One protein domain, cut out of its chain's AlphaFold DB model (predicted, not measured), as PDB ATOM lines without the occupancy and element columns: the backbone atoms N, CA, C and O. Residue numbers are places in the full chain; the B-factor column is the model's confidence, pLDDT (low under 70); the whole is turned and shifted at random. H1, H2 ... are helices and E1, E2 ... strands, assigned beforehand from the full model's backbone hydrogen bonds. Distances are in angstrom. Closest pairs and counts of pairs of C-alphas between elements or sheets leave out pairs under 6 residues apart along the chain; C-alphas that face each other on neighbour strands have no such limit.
ATOM      1  N   MET A   9     278.978 242.697 472.158       86.50
ATOM      2  CA  MET A   9     280.405 242.609 471.924       86.50
ATOM      3  C   MET A   9     281.148 243.073 473.169       86.50
ATOM      4  O   MET A   9     280.840 244.117 473.742       86.50
ATOM      5  N   ARG A  10     282.183 242.327 473.554       88.12
ATOM      6  CA  ARG A  10     283.150 242.784 474.548       88.12
ATOM      7  C   ARG A  10     284.251 243.603 473.881       88.12
ATOM      8  O   ARG A  10     284.890 243.138 472.939       88.12
ATOM      9  N   ILE A  11     284.497 244.797 474.404       87.69
ATOM     10  CA  ILE A  11     285.641 245.624 474.036       87.69
ATOM     11  C   ILE A  11     286.864 245.093 474.788       87.69
ATOM     12  O   ILE A  11     286.798 244.931 476.008       87.69
ATOM     13  N   PRO A  12     287.986 244.826 474.105       87.62
ATOM     14  CA  PRO A  12     289.209 244.400 474.768       87.62
ATOM     15  C   PRO A  12     289.675 245.403 475.823       87.62
ATOM     16  O   PRO A  12     289.486 246.610 475.678       87.62
ATOM     17  N   ASP A  13     290.321 244.898 476.869       88.38
ATOM     18  CA  ASP A  13     290.890 245.722 477.941       88.38
ATOM     19  C   ASP A  13     292.182 246.443 477.495       88.38
ATOM     20  O   ASP A  13     292.587 247.446 478.082       88.38
ATOM     21  N   ASP A  14     292.827 245.942 476.435       87.50
ATOM     22  CA  ASP A  14     294.136 246.391 475.965       87.50
ATOM     23  C   ASP A  14     294.168 246.672 474.453       87.50
ATOM     24  O   ASP A  14     293.452 246.055 473.656       87.50
ATOM     25  N   ILE A  15     295.035 247.606 474.050       83.44
ATOM     26  CA  ILE A  15     295.136 248.045 472.660       83.44
ATOM     27  C   ILE A  15     295.804 247.014 471.751       83.44
ATOM     28  O   ILE A  15     295.467 246.961 470.572       83.44
ATOM     29  N   GLU A  16     296.734 246.195 472.247       84.81
ATOM     30  CA  GLU A  16     297.334 245.127 471.445       84.81
ATOM     31  C   GLU A  16     296.287 244.068 471.135       84.81
ATOM     32  O   GLU A  16     296.182 243.654 469.983       84.81
ATOM     33  N   SER A  17     295.450 243.730 472.121       82.19
ATOM     34  CA  SER A  17     294.293 242.850 471.927       82.19
ATOM     35  C   SER A  17     293.297 243.457 470.939       82.19
ATOM     36  O   SER A  17     292.910 242.792 469.988       82.19
ATOM     37  N   ALA A  18     292.976 244.750 471.058       80.00
ATOM     38  CA  ALA A  18     292.120 245.442 470.089       80.00
ATOM     39  C   ALA A  18     292.728 245.498 468.680       80.00
ATOM     40  O   ALA A  18     292.015 245.405 467.686       80.00
ATOM     41  N   VAL A  19     294.047 245.643 468.564       81.31
ATOM     42  CA  VAL A  19     294.767 245.581 467.288       81.31
ATOM     43  C   VAL A  19     294.748 244.169 466.721       81.31
ATOM     44  O   VAL A  19     294.642 244.026 465.508       81.31
ATOM     45  N   LEU A  20     294.877 243.147 467.562       82.88
ATOM     46  CA  LEU A  20     294.856 241.745 467.162       82.88
ATOM     47  C   LEU A  20     293.456 241.350 466.701       82.88
ATOM     48  O   LEU A  20     293.333 240.779 465.621       82.88
ATOM     49  N   ASP A  21     292.425 241.794 467.419       77.38
ATOM     50  CA  ASP A  21     291.035 241.717 466.994       77.38
ATOM     51  C   ASP A  21     290.859 242.463 465.677       77.38
ATOM     52  O   ASP A  21     290.434 241.863 464.711       77.38
ATOM     53  N   LEU A  22     291.282 243.724 465.542       75.62
ATOM     54  CA  LEU A  22     291.153 244.482 464.286       75.62
ATOM     55  C   LEU A  22     291.953 243.893 463.113       75.62
ATOM     56  O   LEU A  22     291.558 244.062 461.959       75.62
ATOM     57  N   LYS A  23     293.076 243.219 463.378       73.62
ATOM     58  CA  LYS A  23     293.884 242.520 462.367       73.62
ATOM     59  C   LYS A  23     293.259 241.184 461.979       73.62
ATOM     60  O   LYS A  23     293.199 240.907 460.786       73.62
ATOM     61  N   GLY A  24     292.747 240.417 462.939       64.25
ATOM     62  CA  GLY A  24     291.947 239.213 462.696       64.25
ATOM     63  C   GLY A  24     290.623 239.542 462.000       64.25
ATOM     64  O   GLY A  24     290.216 238.860 461.070       64.25
ATOM     65  N   LEU A  25     290.019 240.686 462.329       60.91
ATOM     66  CA  LEU A  25     288.875 241.283 461.631       60.91
ATOM     67  C   LEU A  25     289.257 241.783 460.225       60.91
ATOM     68  O   LEU A  25     288.376 242.054 459.416       60.91
ATOM     69  N   GLY A  26     290.553 241.890 459.908       49.00
ATOM     70  CA  GLY A  26     291.067 242.088 458.552       49.00
ATOM     71  C   GLY A  26     290.961 240.839 457.667       49.00
ATOM     72  O   GLY A  26     290.951 240.984 456.447       49.00
ATOM     73  N   GLU A  27     290.819 239.644 458.256       48.62
ATOM     74  CA  GLU A  27     290.469 238.400 457.547       48.62
ATOM     75  C   GLU A  27     288.945 238.202 457.415       48.62
ATOM     76  O   GLU A  27     288.494 237.287 456.727       48.62
ATOM     77  N   LEU A  28     288.131 239.099 457.989       39.81
ATOM     78  CA  LEU A  28     286.678 239.110 457.850       39.81
ATOM     79  C   LEU A  28     286.212 240.271 456.954       39.81
ATOM     80  O   LEU A  28     286.026 241.410 457.384       39.81
ATOM     81  N   VAL A  29     285.810 239.918 455.736       44.38
ATOM     82  CA  VAL A  29     284.760 240.615 454.963       44.38
ATOM     83  C   VAL A  29     283.446 240.763 455.778       44.38
ATOM     84  O   VAL A  29     282.534 241.467 455.368       44.38
ATOM     85  N   THR A  30     283.360 240.140 456.955       45.38
ATOM     86  CA  THR A  30     282.169 239.936 457.791       45.38
ATOM     87  C   THR A  30     282.132 240.715 459.118       45.38
ATOM     88  O   THR A  30     281.157 240.584 459.850       45.38
ATOM     89  N   ALA A  31     283.137 241.531 459.460       58.66
ATOM     90  CA  ALA A  31     283.063 242.405 460.640       58.66
ATOM     91  C   ALA A  31     282.140 243.605 460.369       58.66
ATOM     92  O   ALA A  31     282.416 244.371 459.441       58.66
ATOM     93  N   THR A  32     281.098 243.798 461.184       78.19
ATOM     94  CA  THR A  32     280.159 244.922 461.027       78.19
ATOM     95  C   THR A  32     280.881 246.249 461.264       78.19
ATOM     96  O   THR A  32     281.759 246.360 462.129       78.19
ATOM     97  N   GLU A  33     280.572 247.291 460.489       89.69
ATOM     98  CA  GLU A  33     281.304 248.555 460.607       89.69
ATOM     99  C   GLU A  33     281.141 249.212 461.985       89.69
ATOM    100  O   GLU A  33     282.080 249.846 462.481       89.69
ATOM    101  N   TRP A  34     280.003 248.974 462.641       92.06
ATOM    102  CA  TRP A  34     279.740 249.390 464.016       92.06
ATOM    103  C   TRP A  34     280.747 248.828 465.014       92.06
ATOM    104  O   TRP A  34     281.221 249.558 465.882       92.06
ATOM    105  N   GLN A  35     281.159 247.574 464.843       90.94
ATOM    106  CA  GLN A  35     282.167 246.937 465.687       90.94
ATOM    107  C   GLN A  35     283.506 247.685 465.617       90.94
ATOM    108  O   GLN A  35     284.130 248.005 466.631       90.94
ATOM    109  N   ARG A  36     283.935 248.035 464.397       91.12
ATOM    110  CA  ARG A  36     285.159 248.822 464.188       91.12
ATOM    111  C   ARG A  36     285.016 250.221 464.776       91.12
ATOM    112  O   ARG A  36     285.978 250.744 465.334       91.12
ATOM    113  N   ALA A  37     283.842 250.833 464.643       93.06
ATOM    114  CA  ALA A  37     283.570 252.163 465.169       93.06
ATOM    115  C   ALA A  37     283.635 252.202 466.703       93.06
ATOM    116  O   ALA A  37     284.267 253.113 467.239       93.06
ATOM    117  N   ALA A  38     283.090 251.191 467.385       92.94
ATOM    118  CA  ALA A  38     283.180 251.034 468.835       92.94
ATOM    119  C   ALA A  38     284.635 250.934 469.313       92.94
ATOM    120  O   ALA A  38     285.063 251.707 470.170       92.94
ATOM    121  N   LEU A  39     285.423 250.041 468.701       91.56
ATOM    122  CA  LEU A  39     286.843 249.864 469.030       91.56
ATOM    123  C   LEU A  39     287.639 251.149 468.792       91.56
ATOM    124  O   LEU A  39     288.418 251.581 469.643       91.56
ATOM    125  N   VAL A  40     287.416 251.808 467.653       93.44
ATOM    126  CA  VAL A  40     288.047 253.098 467.363       93.44
ATOM    127  C   VAL A  40     287.649 254.140 468.407       93.44
ATOM    128  O   VAL A  40     288.508 254.897 468.850       93.44
ATOM    129  N   PHE A  41     286.384 254.204 468.821       93.75
ATOM    130  CA  PHE A  41     285.937 255.174 469.816       93.75
ATOM    131  C   PHE A  41     286.560 254.920 471.196       93.75
ATOM    132  O   PHE A  41     287.053 255.871 471.802       93.75
ATOM    133  N   ALA A  42     286.607 253.664 471.650       92.75
ATOM    134  CA  ALA A  42     287.164 253.280 472.949       92.75
ATOM    135  C   ALA A  42     288.676 253.552 473.061       92.75
ATOM    136  O   ALA A  42     289.162 253.982 474.108       92.75
ATOM    137  N   PHE A  43     289.425 253.339 471.973       92.25
ATOM    138  CA  PHE A  43     290.888 253.455 471.963       92.25
ATOM    139  C   PHE A  43     291.419 254.754 471.346       92.25
ATOM    140  O   PHE A  43     292.639 254.904 471.224       92.25
ATOM    141  N   THR A  44     290.555 255.707 470.963       92.75
ATOM    142  CA  THR A  44     291.009 256.987 470.392       92.75
ATOM    143  C   THR A  44     290.364 258.231 470.989       92.75
ATOM    144  O   THR A  44     289.159 258.301 471.248       92.75
ATOM    145  N   TYR A  45     291.163 259.290 471.091       88.69
ATOM    146  CA  TYR A  45     290.706 260.618 471.496       88.69
ATOM    147  C   TYR A  45     291.000 261.683 470.428       88.69
ATOM    148  O   TYR A  45     291.997 261.629 469.695       88.69
ATOM    149  N   GLU A  46     290.120 262.685 470.329       80.19
ATOM    150  CA  GLU A  46     290.353 263.872 469.500       80.19
ATOM    151  C   GLU A  46     291.283 264.844 470.240       80.19
ATOM    152  O   GLU A  46     290.848 265.806 470.868       80.19
ATOM    153  N   GLY A  47     292.595 264.610 470.155       65.88
ATOM    154  CA  GLY A  47     293.572 265.578 470.650       65.88
ATOM    155  C   GLY A  47     293.418 266.925 469.932       65.88
ATOM    156  O   GLY A  47     293.490 266.994 468.699       65.88
ATOM    157  N   ARG A  48     293.229 268.022 470.684       58.53
ATOM    158  CA  ARG A  48     293.378 269.373 470.122       58.53
ATOM    159  C   ARG A  48     294.862 269.639 469.858       58.53
ATOM    160  O   ARG A  48     295.677 269.404 470.749       58.53
ATOM    161  N   PRO A  49     295.238 270.189 468.691       47.06
ATOM    162  CA  PRO A  49     296.601 270.662 468.495       47.06
ATOM    163  C   PRO A  49     296.902 271.761 469.528       47.06
ATOM    164  O   PRO A  49     296.267 272.813 469.518       47.06
ATOM    165  N   GLU A  57     289.631 260.550 479.407       62.28
ATOM    166  CA  GLU A  57     290.343 259.707 478.461       62.28
ATOM    167  C   GLU A  57     290.739 258.420 479.179       62.28
ATOM    168  O   GLU A  57     291.242 258.453 480.305       62.28
ATOM    169  N   SER A  58     290.499 257.276 478.537       61.84
ATOM    170  CA  SER A  58     291.094 256.029 479.004       61.84
ATOM    171  C   SER A  58     292.621 256.190 479.003       61.84
ATOM    172  O   SER A  58     293.164 256.698 478.017       61.84
ATOM    173  N   PRO A  59     293.338 255.738 480.049       68.88
ATOM    174  CA  PRO A  59     294.801 255.805 480.089       68.88
ATOM    175  C   PRO A  59     295.469 255.038 478.934       68.88
ATOM    176  O   PRO A  59     296.646 255.252 478.653       68.88
ATOM    177  N   VAL A  60     294.722 254.159 478.259       80.50
ATOM    178  CA  VAL A  60     295.178 253.325 477.137       80.50
ATOM    179  C   VAL A  60     294.876 253.969 475.771       80.50
ATOM    180  O   VAL A  60     295.402 253.535 474.743       80.50
ATOM    181  N   ALA A  61     294.044 255.014 475.725       82.94
ATOM    182  CA  ALA A  61     293.637 255.639 474.471       82.94
ATOM    183  C   ALA A  61     294.812 256.354 473.782       82.94
ATOM    184  O   ALA A  61     295.626 257.028 474.415       82.94
ATOM    185  N   LYS A  62     294.883 256.237 472.453       86.12
ATOM    186  CA  LYS A  62     295.892 256.898 471.614       86.12
ATOM    187  C   LYS A  62     295.290 258.060 470.839       86.12
ATOM    188  O   LYS A  62     294.084 258.116 470.583       86.12
ATOM    189  N   SER A  63     296.134 258.988 470.402       89.88
ATOM    190  CA  SER A  63     295.669 260.016 469.475       89.88
ATOM    191  C   SER A  63     295.239 259.376 468.148       89.88
ATOM    192  O   SER A  63     295.769 258.345 467.730       89.88
ATOM    193  N   ILE A  64     294.306 260.011 467.429       91.31
ATOM    194  CA  ILE A  64     293.860 259.537 466.100       91.31
ATOM    195  C   ILE A  64     295.044 259.332 465.136       91.31
ATOM    196  O   ILE A  64     295.015 258.430 464.301       91.31
ATOM    197  N   ASP A  65     296.084 260.166 465.235       89.88
ATOM    198  CA  ASP A  65     297.272 260.063 464.382       89.88
ATOM    199  C   ASP A  65     298.119 258.826 464.713       89.88
ATOM    200  O   ASP A  65     298.516 258.081 463.819       89.88
ATOM    201  N   GLU A  66     298.350 258.566 465.999       89.50
ATOM    202  CA  GLU A  66     299.050 257.366 466.465       89.50
ATOM    203  C   GLU A  66     298.276 256.094 466.144       89.50
ATOM    204  O   GLU A  66     298.872 255.108 465.717       89.50
ATOM    205  N   PHE A  67     296.952 256.124 466.281       89.44
ATOM    206  CA  PHE A  67     296.111 254.985 465.939       89.44
ATOM    207  C   PHE A  67     296.161 254.677 464.437       89.44
ATOM    208  O   PHE A  67     296.306 253.523 464.040       89.44
ATOM    209  N   ALA A  68     296.139 255.703 463.578       90.94
ATOM    210  CA  ALA A  68     296.273 255.520 462.131       90.94
ATOM    211  C   ALA A  68     297.639 254.926 461.727       90.94
ATOM    212  O   ALA A  68     297.719 254.150 460.770       90.94
ATOM    213  N   LYS A  69     298.711 255.238 462.474       91.31
ATOM    214  CA  LYS A  69     300.062 254.687 462.255       91.31
ATOM    215  C   LYS A  69     300.159 253.182 462.511       91.31
ATOM    216  O   LYS A  69     301.069 252.556 461.979       91.31
ATOM    217  N   LEU A  70     299.205 252.584 463.232       86.12
ATOM    218  CA  LEU A  70     299.110 251.125 463.396       86.12
ATOM    219  C   LEU A  70     298.771 250.402 462.078       86.12
ATOM    220  O   LEU A  70     298.834 249.175 462.015       86.12
ATOM    221  N   ALA A  71     298.438 251.156 461.019       83.12
ATOM    222  CA  ALA A  71     298.269 250.684 459.645       83.12
ATOM    223  C   ALA A  71     297.241 249.548 459.475       83.12
ATOM    224  O   ALA A  71     297.336 248.746 458.541       83.12
ATOM    225  N   LEU A  72     296.223 249.528 460.337       83.56
ATOM    226  CA  LEU A  72     295.109 248.582 460.295       83.56
ATOM    227  C   LEU A  72     294.314 248.718 458.986       83.56
ATOM    228  O   LEU A  72     294.186 249.814 458.426       83.56
ATOM    229  N   ALA A  73     293.776 247.607 458.476       80.75
ATOM    230  CA  ALA A  73     292.990 247.596 457.242       80.75
ATOM    231  C   ALA A  73     291.803 248.578 457.338       80.75
ATOM    232  O   ALA A  73     291.109 248.639 458.346       80.75
ATOM    233  N   GLY A  74     291.616 249.428 456.321       83.25
ATOM    234  CA  GLY A  74     290.569 250.466 456.311       83.25
ATOM    235  C   GLY A  74     290.802 251.680 457.233       83.25
ATOM    236  O   GLY A  74     290.199 252.730 457.009       83.25
ATOM    237  N   LEU A  75     291.728 251.599 458.196       89.00
ATOM    238  CA  LEU A  75     291.996 252.633 459.211       89.00
ATOM    239  C   LEU A  75     293.408 253.242 459.117       89.00
ATOM    240  O   LEU A  75     293.841 253.970 460.002       89.00
ATOM    241  N   LYS A  76     294.110 253.025 457.996       88.38
ATOM    242  CA  LYS A  76     295.468 253.555 457.736       88.38
ATOM    243  C   LYS A  76     295.552 255.080 457.659       88.38
ATOM    244  O   LYS A  76     296.643 255.641 457.643       88.38
ATOM    245  N   SER A  77     294.415 255.761 457.517       92.25
ATOM    246  CA  SER A  77     294.369 257.213 457.373       92.25
ATOM    247  C   SER A  77     293.703 257.859 458.580       92.25
ATOM    248  O   SER A  77     292.657 257.403 459.045       92.25
ATOM    249  N   ARG A  78     294.257 258.993 459.023       92.88
ATOM    250  CA  ARG A  78     293.665 259.836 460.071       92.88
ATOM    251  C   ARG A  78     292.197 260.166 459.783       92.88
ATOM    252  O   ARG A  78     291.371 260.182 460.689       92.88
ATOM    253  N   ASN A  79     291.868 260.418 458.514       91.62
ATOM    254  CA  ASN A  79     290.504 260.723 458.091       91.62
ATOM    255  C   ASN A  79     289.568 259.525 458.266       91.62
ATOM    256  O   ASN A  79     288.438 259.720 458.702       91.62
ATOM    257  N   SER A  80     290.030 258.311 457.963       91.69
ATOM    258  CA  SER A  80     289.254 257.088 458.180       91.69
ATOM    259  C   SER A  80     288.939 256.910 459.661       91.69
ATOM    260  O   SER A  80     287.773 256.840 460.024       91.69
ATOM    261  N   VAL A  81     289.959 256.946 460.525       92.56
ATOM    262  CA  VAL A  81     289.781 256.816 461.982       92.56
ATOM    263  C   VAL A  81     288.801 257.872 462.504       92.56
ATOM    264  O   VAL A  81     287.869 257.556 463.239       92.56
ATOM    265  N   ARG A  82     288.928 259.121 462.038       93.12
ATOM    266  CA  ARG A  82     288.004 260.200 462.404       93.12
ATOM    267  C   ARG A  82     286.563 259.947 461.951       93.12
ATOM    268  O   ARG A  82     285.646 260.287 462.691       93.12
ATOM    269  N   LYS A  83     286.348 259.378 460.759       93.06
ATOM    270  CA  LYS A  83     285.004 259.025 460.270       93.06
ATOM    271  C   LYS A  83     284.342 257.988 461.173       93.06
ATOM    272  O   LYS A  83     283.244 258.242 461.645       93.06
ATOM    273  N   TYR A  84     285.038 256.889 461.458       94.06
ATOM    274  CA  TYR A  84     284.521 255.827 462.327       94.06
ATOM    275  C   TYR A  84     284.211 256.350 463.731       94.06
ATOM    276  O   TYR A  84     283.119 256.136 464.250       94.06
ATOM    277  N   ARG A  85     285.129 257.135 464.309       93.81
ATOM    278  CA  ARG A  85     284.914 257.760 465.617       93.81
ATOM    279  C   ARG A  85     283.693 258.688 465.628       93.81
ATOM    280  O   ARG A  85     282.931 258.701 466.590       93.81
ATOM    281  N   ARG A  86     283.523 259.493 464.575       93.12
ATOM    282  CA  ARG A  86     282.392 260.418 464.441       93.12
ATOM    283  C   ARG A  86     281.068 259.677 464.270       93.12
ATOM    284  O   ARG A  86     280.094 260.108 464.870       93.12
ATOM    285  N   ALA A  87     281.042 258.606 463.481       94.25
ATOM    286  CA  ALA A  87     279.855 257.777 463.294       94.25
ATOM    287  C   ALA A  87     279.356 257.228 464.641       94.25
ATOM    288  O   ALA A  87     278.197 257.431 464.983       94.25
ATOM    289  N   TRP A  88     280.256 256.672 465.462       94.81
ATOM    290  CA  TRP A  88     279.908 256.223 466.817       94.81
ATOM    291  C   TRP A  88     279.412 257.368 467.711       94.81
ATOM    292  O   TRP A  88     278.398 257.242 468.386       94.81
ATOM    293  N   ALA A  89     280.090 258.521 467.688       93.12
ATOM    294  CA  ALA A  89     279.678 259.687 468.473       93.12
ATOM    295  C   ALA A  89     278.270 260.194 468.104       93.12
ATOM    296  O   ALA A  89     277.526 260.620 468.983       93.12
ATOM    297  N   LEU A  90     277.916 260.153 466.816       92.00
ATOM    298  CA  LEU A  90     276.580 260.505 466.333       92.00
ATOM    299  C   LEU A  90     275.539 259.472 466.775       92.00
ATOM    300  O   LEU A  90     274.494 259.861 467.276       92.00
ATOM    301  N   ALA A  91     275.853 258.177 466.699       92.38
ATOM    302  CA  ALA A  91     274.967 257.133 467.214       92.38
ATOM    303  C   ALA A  91     274.697 257.288 468.723       92.38
ATOM    304  O   ALA A  91     273.577 257.054 469.170       92.38
ATOM    305  N   ILE A  92     275.686 257.744 469.506       93.38
ATOM    306  CA  ILE A  92     275.480 258.099 470.922       93.38
ATOM    307  C   ILE A  92     274.519 259.281 471.056       93.38
ATOM    308  O   ILE A  92     273.619 259.257 471.892       93.38
ATOM    309  N   GLN A  93     274.713 260.324 470.249       91.81
ATOM    310  CA  GLN A  93     273.870 261.517 470.277       91.81
ATOM    311  C   GLN A  93     272.404 261.198 469.946       91.81
ATOM    312  O   GLN A  93     271.507 261.775 470.560       91.81
ATOM    313  N   ASP A  94     272.179 260.274 469.016       90.81
ATOM    314  CA  ASP A  94     270.848 259.846 468.584       90.81
ATOM    315  C   ASP A  94     270.229 258.781 469.512       90.81
ATOM    316  O   ASP A  94     269.055 258.448 469.372       90.81
ATOM    317  N   GLY A  95     270.991 258.267 470.485       92.75
ATOM    318  CA  GLY A  95     270.531 257.281 471.468       92.75
ATOM    319  C   GLY A  95     270.597 255.820 471.009       92.75
ATOM    320  O   GLY A  95     270.104 254.949 471.720       92.75
ATOM    321  N   TYR A  96     271.216 255.537 469.859       91.69
ATOM    322  CA  TYR A  96     271.409 254.174 469.345       91.69
ATOM    323  C   TYR A  96     272.639 253.469 469.921       91.69
ATOM    324  O   TYR A  96     272.726 252.246 469.872       91.69
ATOM    325  N   ALA A  97     273.603 254.228 470.442       93.25
ATOM    326  CA  ALA A  97     274.817 253.697 471.050       93.25
ATOM    327  C   ALA A  97     275.061 254.312 472.431       93.25
ATOM    328  O   ALA A  97     274.609 255.415 472.741       93.25
ATOM    329  N   THR A  98     275.835 253.621 473.260       93.12
ATOM    330  CA  THR A  98     276.316 254.149 474.539       93.12
ATOM    331  C   THR A  98     277.760 254.623 474.428       93.12
ATOM    332  O   THR A  98     278.487 254.300 473.483       93.12
ATOM    333  N   HIS A  99     278.197 255.425 475.402       92.12
ATOM    334  CA  HIS A  99     279.620 255.693 475.563       92.12
ATOM    335  C   HIS A  99     280.345 254.384 475.890       92.12
ATOM    336  O   HIS A  99     279.822 253.577 476.654       92.12
ATOM    337  N   VAL A 100     281.533 254.192 475.317       91.69
ATOM    338  CA  VAL A 100     282.278 252.936 475.421       91.69
ATOM    339  C   VAL A 100     283.701 253.163 475.917       91.69
ATOM    340  O   VAL A 100     284.362 254.116 475.493       91.69
ATOM    341  N   MET A 101     284.163 252.288 476.805       90.81
ATOM    342  CA  MET A 101     285.526 252.228 477.331       90.81
ATOM    343  C   MET A 101     286.141 250.837 477.094       90.81
ATOM    344  O   MET A 101     285.415 249.860 476.905       90.81
ATOM    345  N   PRO A 102     287.483 250.719 477.090       90.62
ATOM    346  CA  PRO A 102     288.145 249.417 477.102       90.62
ATOM    347  C   PRO A 102     287.632 248.543 478.253       90.62
ATOM    348  O   PRO A 102     287.543 249.021 479.384       90.62
ATOM    349  N   GLY A 103     287.287 247.292 477.947       89.69
ATOM    350  CA  GLY A 103     286.722 246.330 478.898       89.69
ATOM    351  C   GLY A 103     285.198 246.276 478.981       89.69
ATOM    352  O   GLY A 103     284.659 245.311 479.531       89.69
ATOM    353  N   ASP A 104     284.492 247.252 478.408       89.44
ATOM    354  CA  ASP A 104     283.030 247.282 478.444       89.44
ATOM    355  C   ASP A 104     282.409 246.181 477.570       89.44
ATOM    356  O   ASP A 104     282.929 245.809 476.514       89.44
ATOM    357  N   ILE A 105     281.243 245.692 477.991       89.88
ATOM    358  CA  ILE A 105     280.353 244.877 477.160       89.88
ATOM    359  C   ILE A 105     279.283 245.811 476.608       89.88
ATOM    360  O   ILE A 105     278.618 246.515 477.368       89.88
ATOM    361  N   ILE A 106     279.147 245.841 475.288       90.94
ATOM    362  CA  ILE A 106     278.305 246.801 474.578       90.94
ATOM    363  C   ILE A 106     277.352 246.078 473.635       90.94
ATOM    364  O   ILE A 106     277.708 245.058 473.048       90.94
ATOM    365  N   ALA A 107     276.157 246.629 473.444       89.56
ATOM    366  CA  ALA A 107     275.279 246.222 472.354       89.56
ATOM    367  C   ALA A 107     275.642 247.013 471.092       89.56
ATOM    368  O   ALA A 107     275.826 248.233 471.147       89.56
ATOM    369  N   LEU A 108     275.772 246.325 469.957       89.00
ATOM    370  CA  LEU A 108     275.977 246.993 468.675       89.00
ATOM    371  C   LEU A 108     274.664 247.633 468.187       89.00
ATOM    372  O   LEU A 108     273.610 247.011 468.323       89.00
ATOM    373  N   PRO A 109     274.708 248.839 467.593       90.56
ATOM    374  CA  PRO A 109     273.534 249.442 466.971       90.56
ATOM    375  C   PRO A 109     272.996 248.589 465.812       90.56
ATOM    376  O   PRO A 109     273.775 248.065 465.016       90.56
ATOM    377  N   GLU A 110     271.671 248.509 465.682       87.62
ATOM    378  CA  GLU A 110     270.980 247.823 464.571       87.62
ATOM    379  C   GLU A 110     270.692 248.743 463.370       87.62
ATOM    380  O   GLU A 110     270.120 248.314 462.374       87.62
ATOM    381  N   VAL A 111     271.076 250.016 463.461       89.06
ATOM    382  CA  VAL A 111     270.866 251.013 462.403       89.06
ATOM    383  C   VAL A 111     271.857 250.851 461.252       89.06
ATOM    384  O   VAL A 111     272.993 250.408 461.444       89.06
ATOM    385  N   ASP A 112     271.453 251.276 460.056       89.38
ATOM    386  CA  ASP A 112     272.298 251.207 458.868       89.38
ATOM    387  C   ASP A 112     273.532 252.112 458.997       89.38
ATOM    388  O   ASP A 112     273.464 253.305 459.303       89.38
ATOM    389  N   TRP A 113     274.703 251.535 458.728       88.31
ATOM    390  CA  TRP A 113     275.988 252.224 458.843       88.31
ATOM    391  C   TRP A 113     276.125 253.431 457.898       88.31
ATOM    392  O   TRP A 113     276.752 254.444 458.243       88.31
ATOM    393  N   ASP A 114     275.545 253.336 456.699       87.81
ATOM    394  CA  ASP A 114     275.717 254.326 455.635       87.81
ATOM    395  C   ASP A 114     275.173 255.714 456.007       87.81
ATOM    396  O   ASP A 114     275.740 256.733 455.590       87.81
ATOM    397  N   GLU A 115     274.154 255.775 456.869       85.94
ATOM    398  CA  GLU A 115     273.579 257.027 457.374       85.94
ATOM    399  C   GLU A 115     274.586 257.835 458.214       85.94
ATOM    400  O   GLU A 115     274.579 259.071 458.214       85.94
ATOM    401  N   TYR A 116     275.515 257.143 458.880       86.69
ATOM    402  CA  TYR A 116     276.426 257.722 459.866       86.69
ATOM    403  C   TYR A 116     277.835 257.985 459.335       86.69
ATOM    404  O   TYR A 116     278.514 258.915 459.792       86.69
ATOM    405  N   ILE A 117     278.307 257.202 458.360       84.88
ATOM    406  CA  ILE A 117     279.658 257.380 457.808       84.88
ATOM    407  C   ILE A 117     279.764 258.601 456.886       84.88
ATOM    408  O   ILE A 117     280.806 259.272 456.850       84.88
ATOM    409  N   ASN A 118     278.695 258.910 456.148       82.81
ATOM    410  CA  ASN A 118     278.605 260.069 455.266       82.81
ATOM    411  C   ASN A 118     277.247 260.763 455.466       82.81
ATOM    412  O   ASN A 118     276.444 260.780 454.533       82.81
TER     413      ASN A 118
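AT A GLANCE: This is residues 9 to 49 and 57 to 118 of the 239 residues of an uncharacterized protein of Nocardia arthritidis (UniProt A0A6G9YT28). H2 sits in the middle, crossed almost at a right angle by the longest helix, H4, with H1 beside H2 on its other side. H3 packs on the first turns of H4 and H5 packs further along it, while the stretch with E1 passes near H2. The printed part has 103 residues, with five named helices and one named strand in the order H1, H2, H3, H4, E1, H5. It is mostly helix, though under half of the residues are in named elements. The whole is compact and rounded, with a radius of gyration of the C-alphas of 12.4 A and spans of 34 by 29 by 26 A.

IN THESE COORDINATES: H1, residues 15 to 24, begins at C-alpha 15 (295.136, 248.045, 472.660) and is 13.7 A long. H2, residues 33 to 43, is 15.6 A long. H3 is residues 64 to 69. H4, residues 78 to 94, is 24.4 A long and ends at C-alpha 94 (270.848, 259.846, 468.584). E1 is residues 105 to 107, and H5 is residues 114 to 117.

HOW THE PARTS SIT: H4 is the hub, touching H2, H3 and H5. H2 is about perpendicular to it at 81 degrees, with the closest C-alphas, of Ala 37 and Tyr 84, 4.7 A apart. H3 and H4 form a helical hairpin, a steep tilt of 42 degrees, opposite ways; the closest C-alphas, of Ala 68 and Arg 78, are 5.4 A apart, and H4 touches H3 with residues 78 to 82 alone. H5 touches H4, its closest C-alphas being those of Tyr 116 and Ala 87, 4.8 A. H1 and H2, also a helical hairpin, only just touch, with 3 pairs of C-alphas within 8 A, closest Ile 15 and Phe 43 at 6.9 A. E1 pairs with no named strand, but residues 9 to 10 pair antiparallel with its residues 105 to 106. In H1, H2, H3 and H4 every O i to N i+4 pair is within hydrogen-bond range; H5 is too short for one.

THE WHOLE: The C-alphas farthest apart, of Thr 30 and Pro 49, are 35.6 A apart. Residues 50 to 56 are not printed, and C-alphas 49 and 57 are 16.1 A apart across this cut. Of the links that are printed whole, none is long. Confidence is under 70 at residues 24 to 31, 47 to 49 and 57 to 59.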